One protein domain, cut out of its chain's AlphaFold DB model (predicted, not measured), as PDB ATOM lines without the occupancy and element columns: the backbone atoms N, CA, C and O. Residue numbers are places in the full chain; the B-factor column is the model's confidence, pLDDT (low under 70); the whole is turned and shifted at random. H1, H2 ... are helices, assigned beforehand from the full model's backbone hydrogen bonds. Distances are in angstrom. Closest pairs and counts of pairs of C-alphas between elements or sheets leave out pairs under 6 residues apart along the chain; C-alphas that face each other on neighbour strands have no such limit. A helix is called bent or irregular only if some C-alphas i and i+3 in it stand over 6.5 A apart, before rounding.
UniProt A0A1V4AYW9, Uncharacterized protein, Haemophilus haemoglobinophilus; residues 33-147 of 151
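Overview. This is residues 33 to 147 of the 151 residues of an uncharacterized protein of Haemophilus haemoglobinophilus (UniProt A0A1V4AYW9). One long helix, H1, runs through the middle, and the others pack round it, mostly crossed: H2 folds back along it as a hairpin, H4a and H5 cross it, and H3 and H6 sit by its first residues. Bent H4 reaches out through H4b to a loop whose residues 109 to 117 stick out at one end. The printed part has 115 residues with six named helices, H1 to H6 in order, and no named strand: all helix. It is compact, radius of gyration of the C-alphas 14.7 A, spanning 45 by 33 by 20 A.

Arrangement. Begin at the hub, H1, residues 33 to 58, irregular with C-alphas 54 and 57 9.3 A apart. Its residues 41 to 48 touch H2, residues 63 to 74, a helical hairpin at a shallow tilt of 30 degrees, opposite ways; the closest C-alphas, Ser 44 and Ser 65, are 4.7 A apart. H4, residues 85 to 108, was assigned as one helix by its hydrogen bonds but is bent, C-alphas 98 and 101 being 7.6 A apart; its arms are H4a, 85 to 98, and H4b, 101 to 108. H4a touches H1, closest at C-alphas Leu 92 and Gly 42, 5.6 A. H5, residues 121 to 128, touches H1, closest at C-alphas Cys 125 and Lys 43, 5.1 A. H6, residues 133 to 145, only just touches H1, with 3 pairs of C-alphas within 8 A, the closest Tyr 139 and Tyr 35. H3, residues 78 to 82, touches H1, closest at C-alphas Leu 79 and Ser 34, 5.9 A. Every O i to N i+4 pair is within hydrogen-bond range in H2, H4b, H5 and H6; H1 has 20 of 22, H4a 9 of 10, and H3 0 of 1, with 1 of 2 O i to N i+3 pairs.

Along the chain. Find C-alpha 33 at (-7.570, 9.411, 1.070); H1 runs 33.8 A to C-alpha 58. H4a spans 20.1 A, H6 17.7 A, ending at C-alpha 145, (11.397, 3.338, 0.089).

Size, cuts and confidence. The C-alphas farthest apart, Asp 111 and Asn 147, are 45.8 A apart. The printed part has no cut; the link H4 to H5 is long. Look for pLDDT under 70 at residues 80 to 82, 107 to 119 and 146 to 147.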
ATOM      1  N   GLU A  33      -7.332   9.074  -0.336       87.31
ATOM      2  CA  GLU A  33      -7.570   9.411   1.070       87.31
ATOM      3  C   GLU A  33      -6.255   9.434   1.855       87.31
ATOM      4  O   GLU A  33      -5.958  10.401   2.560       87.31
ATOM      5  N   SER A  34      -5.430   8.399   1.685       87.19
ATOM      6  CA  SER A  34      -4.117   8.313   2.331       87.19
ATOM      7  C   SER A  34      -3.176   9.430   1.875       87.19
ATOM      8  O   SER A  34      -2.445   9.991   2.695       87.19
ATOM      9  N   TYR A  35      -3.235   9.817   0.597       90.00
ATOM     10  CA  TYR A  35      -2.471  10.958   0.093       90.00
ATOM     11  C   TYR A  35      -2.942  12.292   0.697       90.00
ATOM     12  O   TYR A  35      -2.114  13.094   1.132       90.00
ATOM     13  N   ILE A  36      -4.252  12.520   0.824       90.69
ATOM     14  CA  ILE A  36      -4.783  13.716   1.503       90.69
ATOM     15  C   ILE A  36      -4.319  13.760   2.967       90.69
ATOM     16  O   ILE A  36      -3.846  14.796   3.433       90.69
ATOM     17  N   GLN A  37      -4.363  12.630   3.677       90.56
ATOM     18  CA  GLN A  37      -3.873  12.537   5.059       90.56
ATOM     19  C   GLN A  37      -2.363  12.825   5.161       90.56
ATOM     20  O   GLN A  37      -1.920  13.476   6.108       90.56
ATOM     21  N   PHE A  38      -1.567  12.393   4.177       91.50
ATOM     22  CA  PHE A  38      -0.145  12.735   4.078       91.50
ATOM     23  C   PHE A  38       0.070  14.252   3.938       91.50
ATOM     24  O   PHE A  38       0.897  14.828   4.654       91.50
ATOM     25  N   LEU A  39      -0.709  14.919   3.080       94.50
ATOM     26  CA  LEU A  39      -0.662  16.377   2.928       94.50
ATOM     27  C   LEU A  39      -1.056  17.095   4.224       94.50
ATOM     28  O   LEU A  39      -0.389  18.051   4.624       94.50
ATOM     29  N   ASP A  40      -2.101  16.632   4.906       92.75
ATOM     30  CA  ASP A  40      -2.595  17.249   6.140       92.75
ATOM     31  C   ASP A  40      -1.619  17.110   7.318       92.75
ATOM     32  O   ASP A  40      -1.452  18.048   8.112       92.75
ATOM     33  N   LEU A  41      -0.891  15.993   7.393       93.25
ATOM     34  CA  LEU A  41       0.240  15.851   8.311       93.25
ATOM     35  C   LEU A  41       1.363  16.842   7.975       93.25
ATOM     36  O   LEU A  41       1.890  17.495   8.879       93.25
ATOM     37  N   GLY A  42       1.687  17.014   6.690       94.56
ATOM     38  CA  GLY A  42       2.663  18.007   6.228       94.56
ATOM     39  C   GLY A  42       2.279  19.441   6.605       94.56
ATOM     40  O   GLY A  42       3.096  20.188   7.153       94.56
ATOM     41  N   LYS A  43       1.007  19.815   6.421       94.94
ATOM     42  CA  LYS A  43       0.470  21.118   6.856       94.94
ATOM     43  C   LYS A  43       0.618  21.306   8.363       94.94
ATOM     44  O   LYS A  43       1.027  22.379   8.801       94.94
ATOM     45  N   SER A  44       0.330  20.268   9.147       93.94
ATOM     46  CA  SER A  44       0.442  20.310  10.609       93.94
ATOM     47  C   SER A  44       1.894  20.496  11.071       93.94
ATOM     48  O   SER A  44       2.153  21.322  11.941       93.94
ATOM     49  N   ILE A  45       2.855  19.824  10.423       93.94
ATOM     50  CA  ILE A  45       4.300  20.034  10.642       93.94
ATOM     51  C   ILE A  45       4.709  21.469  10.297       93.94
ATOM     52  O   ILE A  45       5.436  22.122  11.049       93.94
ATOM     53  N   CYS A  46       4.246  21.985   9.158       93.50
ATOM     54  CA  CYS A  46       4.514  23.366   8.776       93.50
ATOM     55  C   CYS A  46       3.982  24.351   9.825       93.50
ATOM     56  O   CYS A  46       4.701  25.280  10.192       93.50
ATOM     57  N   LEU A  47       2.769  24.130  10.341       91.12
ATOM     58  CA  LEU A  47       2.178  24.971  11.380       91.12
ATOM     59  C   LEU A  47       3.007  24.945  12.661       91.12
ATOM     60  O   LEU A  47       3.340  26.016  13.165       91.12
ATOM     61  N   ASP A  48       3.395  23.761  13.139       91.31
ATOM     62  CA  ASP A  48       4.260  23.625  14.315       91.31
ATOM     63  C   ASP A  48       5.573  24.402  14.133       91.31
ATOM     64  O   ASP A  48       5.976  25.177  15.002       91.31
ATOM     65  N   ASN A  49       6.217  24.261  12.971       90.06
ATOM     66  CA  ASN A  49       7.480  24.932  12.672       90.06
ATOM     67  C   ASN A  49       7.336  26.460  12.528       90.06
ATOM     68  O   ASN A  49       8.203  27.209  12.983       90.06
ATOM     69  N   VAL A  50       6.266  26.946  11.890       86.94
ATOM     70  CA  VAL A  50       6.015  28.389  11.731       86.94
ATOM     71  C   VAL A  50       5.667  29.027  13.074       86.94
ATOM     72  O   VAL A  50       6.233  30.069  13.407       86.94
ATOM     73  N   LEU A  51       4.796  28.399  13.867       83.94
ATOM     74  CA  LEU A  51       4.403  28.912  15.180       83.94
ATOM     75  C   LEU A  51       5.572  28.907  16.157       83.94
ATOM     76  O   LEU A  51       5.782  29.906  16.838       83.94
ATOM     77  N   LYS A  52       6.404  27.860  16.154       86.44
ATOM     78  CA  LYS A  52       7.644  27.838  16.939       86.44
ATOM     79  C   LYS A  52       8.583  28.992  16.579       86.44
ATOM     80  O   LYS A  52       9.171  29.597  17.464       86.44
ATOM     81  N   LYS A  53       8.706  29.347  15.295       83.50
ATOM     82  CA  LYS A  53       9.510  30.510  14.869       83.50
ATOM     83  C   LYS A  53       8.919  31.852  15.319       83.50
ATOM     84  O   LYS A  53       9.678  32.795  15.503       83.50
ATOM     85  N   GLN A  54       7.595  31.958  15.441       79.81
ATOM     86  CA  GLN A  54       6.905  33.205  15.798       79.81
ATOM     87  C   GLN A  54       6.779  33.417  17.310       79.81
ATOM     88  O   GLN A  54       6.959  34.532  17.785       79.81
ATOM     89  N   ILE A  55       6.443  32.357  18.043       79.44
ATOM     90  CA  ILE A  55       6.140  32.372  19.481       79.44
ATOM     91  C   ILE A  55       7.382  31.967  20.300       79.44
ATOM     92  O   ILE A  55       7.463  32.231  21.494       79.44
ATOM     93  N   GLY A  56       8.391  31.375  19.655       77.12
ATOM     94  CA  GLY A  56       9.619  30.933  20.308       77.12
ATOM     95  C   GLY A  56       9.425  29.644  21.106       77.12
ATOM     96  O   GLY A  56       8.546  28.828  20.814       77.12
ATOM     97  N   ASP A  57      10.271  29.456  22.117       77.38
ATOM     98  CA  ASP A  57      10.361  28.211  22.894       77.38
ATOM     99  C   ASP A  57       9.139  27.936  23.791       77.38
ATOM    100  O   ASP A  57       8.990  26.829  24.304       77.38
ATOM    101  N   GLU A  58       8.231  28.905  23.947       77.81
ATOM    102  CA  GLU A  58       6.950  28.717  24.644       77.81
ATOM    103  C   GLU A  58       5.998  27.787  23.874       77.81
ATOM    104  O   GLU A  58       5.107  27.163  24.459       77.81
ATOM    105  N   PHE A  59       6.182  27.657  22.557       80.88
ATOM    106  CA  PHE A  59       5.383  26.748  21.752       80.88
ATOM    107  C   PHE A  59       5.888  25.307  21.891       80.88
ATOM    108  O   PHE A  59       7.027  24.980  21.542       80.88
ATOM    109  N   LYS A  60       5.006  24.408  22.340       80.06
ATOM    110  CA  LYS A  60       5.306  22.974  22.403       80.06
ATOM    111  C   LYS A  60       5.579  22.444  20.992       80.06
ATOM    112  O   LYS A  60       4.668  22.349  20.174       80.06
ATOM    113  N   SER A  61       6.832  22.065  20.738       75.31
ATOM    114  CA  SER A  61       7.248  21.445  19.475       75.31
ATOM    115  C   SER A  61       6.342  20.262  19.127       75.31
ATOM    116  O   SER A  61       6.001  19.470  20.005       75.31
ATOM    117  N   ASP A  62       6.003  20.140  17.844       83.38
ATOM    118  CA  ASP A  62       5.231  19.034  17.262       83.38
ATOM    119  C   ASP A  62       3.775  18.891  17.766       83.38
ATOM    120  O   ASP A  62       3.163  17.843  17.581       83.38
ATOM    121  N   TYR A  63       3.190  19.908  18.411       88.19
ATOM    122  CA  TYR A  63       1.857  19.797  19.015       88.19
ATOM    123  C   TYR A  63       0.741  19.437  18.019       88.19
ATOM    124  O   TYR A  63      -0.032  18.506  18.272       88.19
ATOM    125  N   PHE A  64       0.612  20.175  16.913       90.88
ATOM    126  CA  PHE A  64      -0.457  19.941  15.939       90.88
ATOM    127  C   PHE A  64      -0.231  18.644  15.178       90.88
ATOM    128  O   PHE A  64      -1.167  17.864  15.008       90.88
ATOM    129  N   SER A  65       1.004  18.398  14.753       90.25
ATOM    130  CA  SER A  65       1.364  17.194  14.015       90.25
ATOM    131  C   SER A  65       1.202  15.921  14.852       90.25
ATOM    132  O   SER A  65       0.609  14.954  14.369       90.25
ATOM    133  N   GLU A  66       1.604  15.931  16.127       90.00
ATOM    134  CA  GLU A  66       1.391  14.809  17.047       90.00
ATOM    135  C   GLU A  66      -0.104  14.562  17.291       90.00
ATOM    136  O   GLU A  66      -0.564  13.422  17.183       90.00
ATOM    137  N   LYS A  67      -0.894  15.615  17.549       90.19
ATOM    138  CA  LYS A  67      -2.351  15.480  17.713       90.19
ATOM    139  C   LYS A  67      -3.031  14.948  16.459       90.19
ATOM    140  O   LYS A  67      -3.888  14.075  16.563       90.19
ATOM    141  N   HIS A  68      -2.662  15.452  15.284       90.44
ATOM    142  CA  HIS A  68      -3.235  14.983  14.026       90.44
ATOM    143  C   HIS A  68      -2.916  13.498  13.812       90.44
ATOM    144  O   HIS A  68      -3.818  12.710  13.523       90.44
ATOM    145  N   TYR A  69      -1.669  13.083  14.051       88.69
ATOM    146  CA  TYR A  69      -1.285  11.675  13.978       88.69
ATOM    147  C   TYR A  69      -2.073  10.797  14.967       88.69
ATOM    148  O   TYR A  69      -2.544   9.723  14.595       88.69
ATOM    149  N   GLN A  70      -2.278  11.252  16.208       88.94
ATOM    150  CA  GLN A  70      -3.093  10.541  17.203       88.94
ATOM    151  C   GLN A  70      -4.569  10.418  16.788       88.94
ATOM    152  O   GLN A  70      -5.197   9.380  17.019       88.94
ATOM    153  N   THR A  71      -5.126  11.442  16.139       89.12
ATOM    154  CA  THR A  71      -6.487  11.397  15.586       89.12
ATOM    155  C   THR A  71      -6.586  10.361  14.474       89.12
ATOM    156  O   THR A  71      -7.433   9.471  14.550       89.12
ATOM    157  N   LEU A  72      -5.677  10.393  13.492       87.94
ATOM    158  CA  LEU A  72      -5.611   9.371  12.440       87.94
ATOM    159  C   LEU A  72      -5.440   7.971  13.038       87.94
ATOM    160  O   LEU A  72      -6.050   7.006  12.573       87.94
ATOM    161  N   PHE A  73      -4.657   7.862  14.115       84.31
ATOM    162  CA  PHE A  73      -4.462   6.605  14.819       84.31
ATOM    163  C   PHE A  73      -5.755   6.066  15.425       84.31
ATOM    164  O   PHE A  73      -6.006   4.860  15.337       84.31
ATOM    165  N   SER A  74      -6.545   6.946  16.036       86.69
ATOM    166  CA  SER A  74      -7.818   6.614  16.684       86.69
ATOM    167  C   SER A  74      -8.902   6.255  15.668       86.69
ATOM    168  O   SER A  74      -9.765   5.432  15.956       86.69
ATOM    169  N   LEU A  75      -8.818   6.813  14.458       85.88
ATOM    170  CA  LEU A  75      -9.711   6.511  13.337       85.88
ATOM    171  C   LEU A  75      -9.305   5.257  12.546       85.88
ATOM    172  O   LEU A  75      -9.934   4.948  11.540       85.88
ATOM    173  N   ASN A  76      -8.269   4.526  12.979       81.25
ATOM    174  CA  ASN A  76      -7.713   3.379  12.251       81.25
ATOM    175  C   ASN A  76      -7.372   3.704  10.789       81.25
ATOM    176  O   ASN A  76      -7.555   2.865   9.905       81.25
ATOM    177  N   SER A  77      -6.843   4.909  10.550       82.38
ATOM    178  CA  SER A  77      -6.356   5.305   9.232       82.38
ATOM    179  C   SER A  77      -5.418   4.238   8.662       82.38
ATOM    180  O   SER A  77      -4.531   3.715   9.351       82.38
ATOM    181  N   LYS A  78      -5.605   3.955   7.372       75.56
ATOM    182  CA  LYS A  78      -4.730   3.104   6.567       75.56
ATOM    183  C   LYS A  78      -3.265   3.529   6.719       75.56
ATOM    184  O   LYS A  78      -2.422   2.692   7.042       75.56
ATOM    185  N   LEU A  79      -3.001   4.836   6.669       74.50
ATOM    186  CA  LEU A  79      -1.675   5.435   6.822       74.50
ATOM    187  C   LEU A  79      -0.943   4.936   8.086       74.50
ATOM    188  O   LEU A  79       0.224   4.560   8.040       74.50
ATOM    189  N   LYS A  80      -1.625   4.822   9.230       69.00
ATOM    190  CA  LYS A  80      -1.008   4.293  10.463       69.00
ATOM    191  C   LYS A  80      -0.588   2.831  10.335       69.00
ATOM    192  O   LYS A  80       0.408   2.430  10.937       69.00
ATOM    193  N   ARG A  81      -1.408   2.006   9.678       66.56
ATOM    194  CA  ARG A  81      -1.252   0.545   9.703       66.56
ATOM    195  C   ARG A  81       0.104   0.112   9.145       66.56
ATOM    196  O   ARG A  81       0.623  -0.912   9.581       66.56
ATOM    197  N   TYR A  82       0.684   0.926   8.266       65.81
ATOM    198  CA  TYR A  82       1.929   0.616   7.573       65.81
ATOM    199  C   TYR A  82       3.037   1.654   7.813       65.81
ATOM    200  O   TYR A  82       4.210   1.309   7.692       65.81
ATOM    201  N   TYR A  83       2.713   2.885   8.239       73.69
ATOM    202  CA  TYR A  83       3.703   3.951   8.423       73.69
ATOM    203  C   TYR A  83       3.862   4.377   9.888       73.69
ATOM    204  O   TYR A  83       2.914   4.757  10.584       73.69
ATOM    205  N   LYS A  84       5.113   4.380  10.361       79.00
ATOM    206  CA  LYS A  84       5.462   4.970  11.658       79.00
ATOM    207  C   LYS A  84       5.511   6.488  11.530       79.00
ATOM    208  O   LYS A  84       6.122   7.018  10.605       79.00
ATOM    209  N   TRP A  85       4.969   7.184  12.530       81.88
ATOM    210  CA  TRP A  85       5.019   8.648  12.604       81.88
ATOM    211  C   TRP A  85       6.423   9.219  12.395       81.88
ATOM    212  O   TRP A  85       6.609  10.146  11.616       81.88
ATOM    213  N   ARG A  86       7.425   8.635  13.064       84.06
ATOM    214  CA  ARG A  86       8.817   9.092  12.997       84.06
ATOM    215  C   ARG A  86       9.335   9.184  11.557       84.06
ATOM    216  O   ARG A  86      10.028  10.141  11.230       84.06
ATOM    217  N   ASP A  87       9.002   8.202  10.728       84.50
ATOM    218  CA  ASP A  87       9.520   8.085   9.366       84.50
ATOM    219  C   ASP A  87       8.839   9.090   8.427       84.50
ATOM    220  O   ASP A  87       9.519   9.795   7.678       84.50
ATOM    221  N   LEU A  88       7.513   9.231   8.555       86.25
ATOM    222  CA  LEU A  88       6.730  10.279   7.888       86.25
ATOM    223  C   LEU A  88       7.246  11.675   8.247       86.25
ATOM    224  O   LEU A  88       7.483  12.504   7.366       86.25
ATOM    225  N   LYS A  89       7.463  11.921   9.543       89.06
ATOM    226  CA  LYS A  89       7.904  13.219  10.048       89.06
ATOM    227  C   LYS A  89       9.235  13.637   9.434       89.06
ATOM    228  O   LYS A  89       9.346  14.766   8.982       89.06
ATOM    229  N   ILE A  90      10.223  12.740   9.386       90.25
ATOM    230  CA  ILE A  90      11.556  13.045   8.839       90.25
ATOM    231  C   ILE A  90      11.459  13.577   7.405       90.25
ATOM    232  O   ILE A  90      12.113  14.563   7.071       90.25
ATOM    233  N   ILE A  91      10.643  12.937   6.567       91.19
ATOM    234  CA  ILE A  91      10.522  13.280   5.147       91.19
ATOM    235  C   ILE A  91       9.756  14.586   4.953       91.19
ATOM    236  O   ILE A  91      10.191  15.450   4.193       91.19
ATOM    237  N   LEU A  92       8.650  14.760   5.676       93.19
ATOM    238  CA  LEU A  92       7.856  15.985   5.616       93.19
ATOM    239  C   LEU A  92       8.619  17.196   6.186       93.19
ATOM    240  O   LEU A  92       8.549  18.283   5.612       93.19
ATOM    241  N   ASP A  93       9.398  17.016   7.259       92.88
ATOM    242  CA  ASP A  93      10.283  18.058   7.802       92.88
ATOM    243  C   ASP A  93      11.404  18.424   6.821       92.88
ATOM    244  O   ASP A  93      11.755  19.599   6.699       92.88
ATOM    245  N   ASP A  94      11.995  17.443   6.133       93.75
ATOM    246  CA  ASP A  94      13.031  17.696   5.127       93.75
ATOM    247  C   ASP A  94      12.471  18.488   3.937       93.75
ATOM    248  O   ASP A  94      13.038  19.514   3.549       93.75
ATOM    249  N   PHE A  95      11.301  18.087   3.427       94.56
ATOM    250  CA  PHE A  95      10.583  18.843   2.400       94.56
ATOM    251  C   PHE A  95      10.284  20.276   2.861       94.56
ATOM    252  O   PHE A  95      10.568  21.230   2.133       94.56
ATOM    253  N   TYR A  96       9.767  20.446   4.084       94.12
ATOM    254  CA  TYR A  96       9.517  21.763   4.667       94.12
ATOM    255  C   TYR A  96      10.791  22.617   4.679       94.12
ATOM    256  O   TYR A  96      10.781  23.736   4.164       94.12
ATOM    257  N   LYS A  97      11.902  22.095   5.218       93.69
ATOM    258  CA  LYS A  97      13.169  22.835   5.351       93.69
ATOM    259  C   LYS A  97      13.722  23.287   4.003       93.69
ATOM    260  O   LYS A  97      14.218  24.406   3.907       93.69
ATOM    261  N   LYS A  98      13.611  22.449   2.970       93.69
ATOM    262  CA  LYS A  98      14.083  22.763   1.612       93.69
ATOM    263  C   LYS A  98      13.247  23.843   0.924       93.69
ATOM    264  O   LYS A  98      13.788  24.631   0.152       93.69
ATOM    265  N   ASN A  99      11.943  23.894   1.202       92.31
ATOM    266  CA  ASN A  99      10.994  24.652   0.382       92.31
ATOM    267  C   ASN A  99      10.381  25.887   1.058       92.31
ATOM    268  O   ASN A  99       9.894  26.783   0.353       92.31
ATOM    269  N   ILE A 100      10.407  25.973   2.393       89.81
ATOM    270  CA  ILE A 100       9.703  27.026   3.142       89.81
ATOM    271  C   ILE A 100      10.197  28.436   2.799       89.81
ATOM    272  O   ILE A 100       9.377  29.327   2.587       89.81
ATOM    273  N   ASP A 101      11.506  28.653   2.672       87.44
ATOM    274  CA  ASP A 101      12.053  29.994   2.418       87.44
ATOM    275  C   ASP A 101      11.669  30.511   1.028       87.44
ATOM    276  O   ASP A 101      11.325  31.685   0.865       87.44
ATOM    277  N   ASN A 102      11.657  29.626   0.028       86.31
ATOM    278  CA  ASN A 102      11.191  29.951  -1.317       86.31
ATOM    279  C   ASN A 102       9.694  30.275  -1.321       86.31
ATOM    280  O   ASN A 102       9.276  31.235  -1.969       86.31
ATOM    281  N   HIS A 103       8.890  29.519  -0.568       84.75
ATOM    282  CA  HIS A 103       7.465  29.801  -0.418       84.75
ATOM    283  C   HIS A 103       7.223  31.148   0.263       84.75
ATOM    284  O   HIS A 103       6.490  31.974  -0.275       84.75
ATOM    285  N   ILE A 104       7.901  31.433   1.377       79.44
ATOM    286  CA  ILE A 104       7.808  32.728   2.065       79.44
ATOM    287  C   ILE A 104       8.209  33.877   1.127       79.44
ATOM    288  O   ILE A 104       7.515  34.893   1.078       79.44
ATOM    289  N   LYS A 105       9.294  33.732   0.353       77.81
ATOM    290  CA  LYS A 105       9.721  34.747  -0.625       77.81
ATOM    291  C   LYS A 105       8.647  35.022  -1.676       77.81
ATOM    292  O   LYS A 105       8.352  36.190  -1.900       77.81
ATOM    293  N   LYS A 106       8.019  33.985  -2.250       75.31
ATOM    294  CA  LYS A 106       6.916  34.139  -3.224       75.31
ATOM    295  C   LYS A 106       5.774  35.008  -2.683       75.31
ATOM    296  O   LYS A 106       5.173  35.757  -3.450       75.31
ATOM    297  N   TYR A 107       5.483  34.921  -1.384       67.38
ATOM    298  CA  TYR A 107       4.466  35.763  -0.743       67.38
ATOM    299  C   TYR A 107       4.946  37.175  -0.447       67.38
ATOM    300  O   TYR A 107       4.162  38.103  -0.583       67.38
ATOM    301  N   LYS A 108       6.224  37.356  -0.099       64.12
ATOM    302  CA  LYS A 108       6.813  38.689   0.103       64.12
ATOM    303  C   LYS A 108       6.936  39.496  -1.193       64.12
ATOM    304  O   LYS A 108       6.897  40.714  -1.136       64.12
ATOM    305  N   THR A 109       7.108  38.838  -2.342       59.41
ATOM    306  CA  THR A 109       7.254  39.496  -3.656       59.41
ATOM    307  C   THR A 109       5.932  39.881  -4.315       59.41
ATOM    308  O   THR A 109       5.935  40.640  -5.277       59.41
ATOM    309  N   LYS A 110       4.799  39.343  -3.847       57.06
ATOM    310  CA  LYS A 110       3.481  39.846  -4.244       57.06
ATOM    311  C   LYS A 110       3.200  41.053  -3.351       57.06
ATOM    312  O   LYS A 110       3.025  40.873  -2.155       57.06
ATOM    313  N   ASP A 111       3.212  42.248  -3.936       44.44
ATOM    314  CA  ASP A 111       3.169  43.593  -3.321       44.44
ATOM    315  C   ASP A 111       1.902  43.933  -2.485       44.44
ATOM    316  O   ASP A 111       1.420  45.061  -2.456       44.44
ATOM    317  N   GLU A 112       1.340  42.970  -1.756       44.53
ATOM    318  CA  GLU A 112       0.317  43.180  -0.735       44.53
ATOM    319  C   GLU A 112       0.919  42.812   0.624       44.53
ATOM    320  O   GLU A 112       0.737  41.702   1.127       44.53
ATOM    321  N   TYR A 113       1.669  43.742   1.220       45.09
ATOM    322  CA  TYR A 113       2.111  43.635   2.610       45.09
ATOM    323  C   TYR A 113       0.902  43.317   3.503       45.09
ATOM    324  O   TYR A 113       0.078  44.181   3.782       45.09
ATOM    325  N   PHE A 114       0.798  42.058   3.936       45.59
ATOM    326  CA  PHE A 114      -0.095  41.604   5.000       45.59
ATOM    327  C   PHE A 114      -1.556  42.083   4.877       45.59
ATOM    328  O   PHE A 114      -2.109  42.668   5.809       45.59
ATOM    329  N   LYS A 115      -2.276  41.695   3.814       48.84
ATOM    330  CA  LYS A 115      -3.666  41.294   4.093       48.84
ATOM    331  C   LYS A 115      -3.556  40.057   4.982       48.84
ATOM    332  O   LYS A 115      -3.003  39.049   4.546       48.84
ATOM    333  N   LEU A 116      -4.033  40.147   6.226       47.38
ATOM    334  CA  LEU A 116      -4.007  39.088   7.255       47.38
ATOM    335  C   LEU A 116      -4.367  37.681   6.722       47.38
ATOM    336  O   LEU A 116      -3.914  36.678   7.269       47.38
ATOM    337  N   SER A 117      -5.127  37.607   5.626       48.91
ATOM    338  CA  SER A 117      -5.482  36.387   4.900       48.91
ATOM    339  C   SER A 117      -4.316  35.650   4.218       48.91
ATOM    340  O   SER A 117      -4.359  34.425   4.158       48.91
ATOM    341  N   TYR A 118      -3.282  36.338   3.712       50.06
ATOM    342  CA  TYR A 118      -2.207  35.734   2.892       50.06
ATOM    343  C   TYR A 118      -0.898  35.476   3.646       50.06
ATOM    344  O   TYR A 118      -0.053  34.706   3.199       50.06
ATOM    345  N   SER A 119      -0.735  36.096   4.808       58.97
ATOM    346  CA  SER A 119       0.418  35.945   5.702       58.97
ATOM    347  C   SER A 119       0.133  35.040   6.904       58.97
ATOM    348  O   SER A 119       0.982  34.883   7.782       58.97
ATOM    349  N   SER A 120      -1.068  34.461   6.968       74.69
ATOM    350  CA  SER A 120      -1.431  33.495   8.000       74.69
ATOM    351  C   SER A 120      -0.586  32.220   7.855       74.69
ATOM    352  O   SER A 120      -0.465  31.712   6.733       74.69
ATOM    353  N   PRO A 121      -0.054  31.651   8.958       79.06
ATOM    354  CA  PRO A 121       0.598  30.342   8.951       79.06
ATOM    355  C   PRO A 121      -0.219  29.279   8.207       79.06
ATOM    356  O   PRO A 121       0.337  28.503   7.438       79.06
ATOM    357  N   LEU A 122      -1.550  29.309   8.341       83.06
ATOM    358  CA  LEU A 122      -2.456  28.393   7.642       83.06
ATOM    359  C   LEU A 122      -2.354  28.514   6.119       83.06
ATOM    360  O   LEU A 122      -2.302  27.502   5.428       83.06
ATOM    361  N   PHE A 123      -2.302  29.734   5.585       82.19
ATOM    362  CA  PHE A 123      -2.255  29.950   4.141       82.19
ATOM    363  C   PHE A 123      -0.909  29.524   3.541       82.19
ATOM    364  O   PHE A 123      -0.870  28.839   2.514       82.19
ATOM    365  N   ILE A 124       0.188  29.872   4.223       84.25
ATOM    366  CA  ILE A 124       1.544  29.456   3.845       84.25
ATOM    367  C   ILE A 124       1.636  27.928   3.847       84.25
ATOM    368  O   ILE A 124       2.101  27.346   2.870       84.25
ATOM    369  N   CYS A 125       1.152  27.274   4.905       90.06
ATOM    370  CA  CYS A 125       1.217  25.822   5.030       90.06
ATOM    371  C   CYS A 125       0.303  25.096   4.042       90.06
ATOM    372  O   CYS A 125       0.735  24.112   3.447       90.06
ATOM    373  N   ASN A 126      -0.909  25.605   3.795       89.06
ATOM    374  CA  ASN A 126      -1.813  25.050   2.784       89.06
ATOM    375  C   ASN A 126      -1.211  25.087   1.384       89.06
ATOM    376  O   ASN A 126      -1.427  24.162   0.610       89.06
ATOM    377  N   THR A 127      -0.471  26.144   1.057       88.12
ATOM    378  CA  THR A 127       0.133  26.249  -0.272       88.12
ATOM    379  C   THR A 127       1.442  25.478  -0.371       88.12
ATOM    380  O   THR A 127       1.708  24.879  -1.405       88.12
ATOM    381  N   LEU A 128       2.249  25.452   0.695       91.62
ATOM    382  CA  LEU A 128       3.461  24.631   0.736       91.62
ATOM    383  C   LEU A 128       3.133  23.141   0.581       91.62
ATOM    384  O   LEU A 128       3.853  22.430  -0.109       91.62
ATOM    385  N   PHE A 129       2.042  22.694   1.204       93.62
ATOM    386  CA  PHE A 129       1.540  21.322   1.148       93.62
ATOM    387  C   PHE A 129       0.218  21.239   0.375       93.62
ATOM    388  O   PHE A 129      -0.782  20.708   0.866       93.62
ATOM    389  N   SER A 130       0.208  21.787  -0.840       90.62
ATOM    390  CA  SER A 130      -0.876  21.593  -1.804       90.62
ATOM    391  C   SER A 130      -0.582  20.416  -2.726       90.62
ATOM    392  O   SER A 130       0.579  20.109  -2.992       90.62
ATOM    393  N   GLU A 131      -1.615  19.811  -3.300       86.44
ATOM    394  CA  GLU A 131      -1.420  18.791  -4.327       86.44
ATOM    395  C   GLU A 131      -0.531  19.312  -5.465       86.44
ATOM    396  O   GLU A 131      -0.820  20.317  -6.114       86.44
ATOM    397  N   SER A 132       0.590  18.632  -5.681       87.88
ATOM    398  CA  SER A 132       1.539  18.928  -6.748       87.88
ATOM    399  C   SER A 132       2.234  17.641  -7.175       87.88
ATOM    400  O   SER A 132       2.265  16.665  -6.423       87.88
ATOM    401  N   ALA A 133       2.810  17.634  -8.379       89.19
ATOM    402  CA  ALA A 133       3.573  16.484  -8.859       89.19
ATOM    403  C   ALA A 133       4.763  16.160  -7.940       89.19
ATOM    404  O   ALA A 133       5.051  14.995  -7.705       89.19
ATOM    405  N   GLU A 134       5.411  17.181  -7.369       89.69
ATOM    406  CA  GLU A 134       6.533  17.011  -6.440       89.69
ATOM    407  C   GLU A 134       6.105  16.287  -5.156       89.69
ATOM    408  O   GLU A 134       6.717  15.292  -4.782       89.69
ATOM    409  N   LEU A 135       5.019  16.733  -4.514       91.75
ATOM    410  CA  LEU A 135       4.512  16.095  -3.294       91.75
ATOM    411  C   LEU A 135       3.943  14.700  -3.555       91.75
ATOM    412  O   LEU A 135       4.108  13.813  -2.719       91.75
ATOM    413  N   LYS A 136       3.331  14.484  -4.723       90.00
ATOM    414  CA  LYS A 136       2.856  13.160  -5.132       90.00
ATOM    415  C   LYS A 136       4.017  12.200  -5.380       90.00
ATOM    416  O   LYS A 136       3.961  11.060  -4.936       90.00
ATOM    417  N   ASN A 137       5.090  12.666  -6.016       90.81
ATOM    418  CA  ASN A 137       6.305  11.876  -6.193       90.81
ATOM    419  C   ASN A 137       6.973  11.574  -4.851       90.81
ATOM    420  O   ASN A 137       7.323  10.428  -4.610       90.81
ATOM    421  N   LEU A 138       7.074  12.556  -3.950       91.25
ATOM    422  CA  LEU A 138       7.614  12.342  -2.607       91.25
ATOM    423  C   LEU A 138       6.806  11.300  -1.825       91.25
ATOM    424  O   LEU A 138       7.382  10.461  -1.136       91.25
ATOM    425  N   TYR A 139       5.476  11.353  -1.929       89.50
ATOM    426  CA  TYR A 139       4.592  10.354  -1.342       89.50
ATOM    427  C   TYR A 139       4.854   8.972  -1.947       89.50
ATOM    428  O   TYR A 139       5.128   8.041  -1.201       89.50
ATOM    429  N   ASN A 140       4.874   8.845  -3.272       86.31
ATOM    430  CA  ASN A 140       5.146   7.583  -3.965       86.31
ATOM    431  C   ASN A 140       6.523   6.996  -3.602       86.31
ATOM    432  O   ASN A 140       6.623   5.830  -3.228       86.31
ATOM    433  N   GLU A 141       7.573   7.821  -3.608       85.56
ATOM    434  CA  GLU A 141       8.917   7.435  -3.166       85.56
ATOM    435  C   GLU A 141       8.930   7.004  -1.698       85.56
ATOM    436  O   GLU A 141       9.667   6.094  -1.325       85.56
ATOM    437  N   PHE A 142       8.125   7.645  -0.846       83.50
ATOM    438  CA  PHE A 142       7.947   7.224   0.536       83.50
ATOM    439  C   PHE A 142       7.297   5.836   0.622       83.50
ATOM    440  O   PHE A 142       7.805   4.991   1.359       83.50
ATOM    441  N   ILE A 143       6.245   5.562  -0.156       80.12
ATOM    442  CA  ILE A 143       5.638   4.222  -0.230       80.12
ATOM    443  C   ILE A 143       6.680   3.186  -0.678       80.12
ATOM    444  O   ILE A 143       6.842   2.148  -0.031       80.12
ATOM    445  N   ASP A 144       7.451   3.494  -1.722       77.81
ATOM    446  CA  ASP A 144       8.454   2.584  -2.283       77.81
ATOM    447  C   ASP A 144       9.629   2.333  -1.339       77.81
ATOM    448  O   ASP A 144      10.042   1.189  -1.139       77.81
ATOM    449  N   LYS A 145      10.187   3.394  -0.744       73.94
ATOM    450  CA  LYS A 145      11.397   3.338   0.089       73.94
ATOM    451  C   LYS A 145      11.217   2.455   1.315       73.94
ATOM    452  O   LYS A 145      12.173   1.808   1.744       73.94
ATOM    453  N   TYR A 146      10.025   2.455   1.901       65.06
ATOM    454  CA  TYR A 146       9.763   1.727   3.139       65.06
ATOM    455  C   TYR A 146       9.266   0.295   2.927       65.06
ATOM    456  O   TYR A 146       8.962  -0.330   3.930       65.06
ATOM    457  N   ASN A 147       9.241  -0.210   1.683       59.28
ATOM    458  CA  ASN A 147       9.187  -1.604   1.192       59.28
ATOM    459  C   ASN A 147       9.067  -2.779   2.208       59.28
ATOM    460  O   ASN A 147       9.848  -3.726   2.135       59.28
TER     461      ASN A 147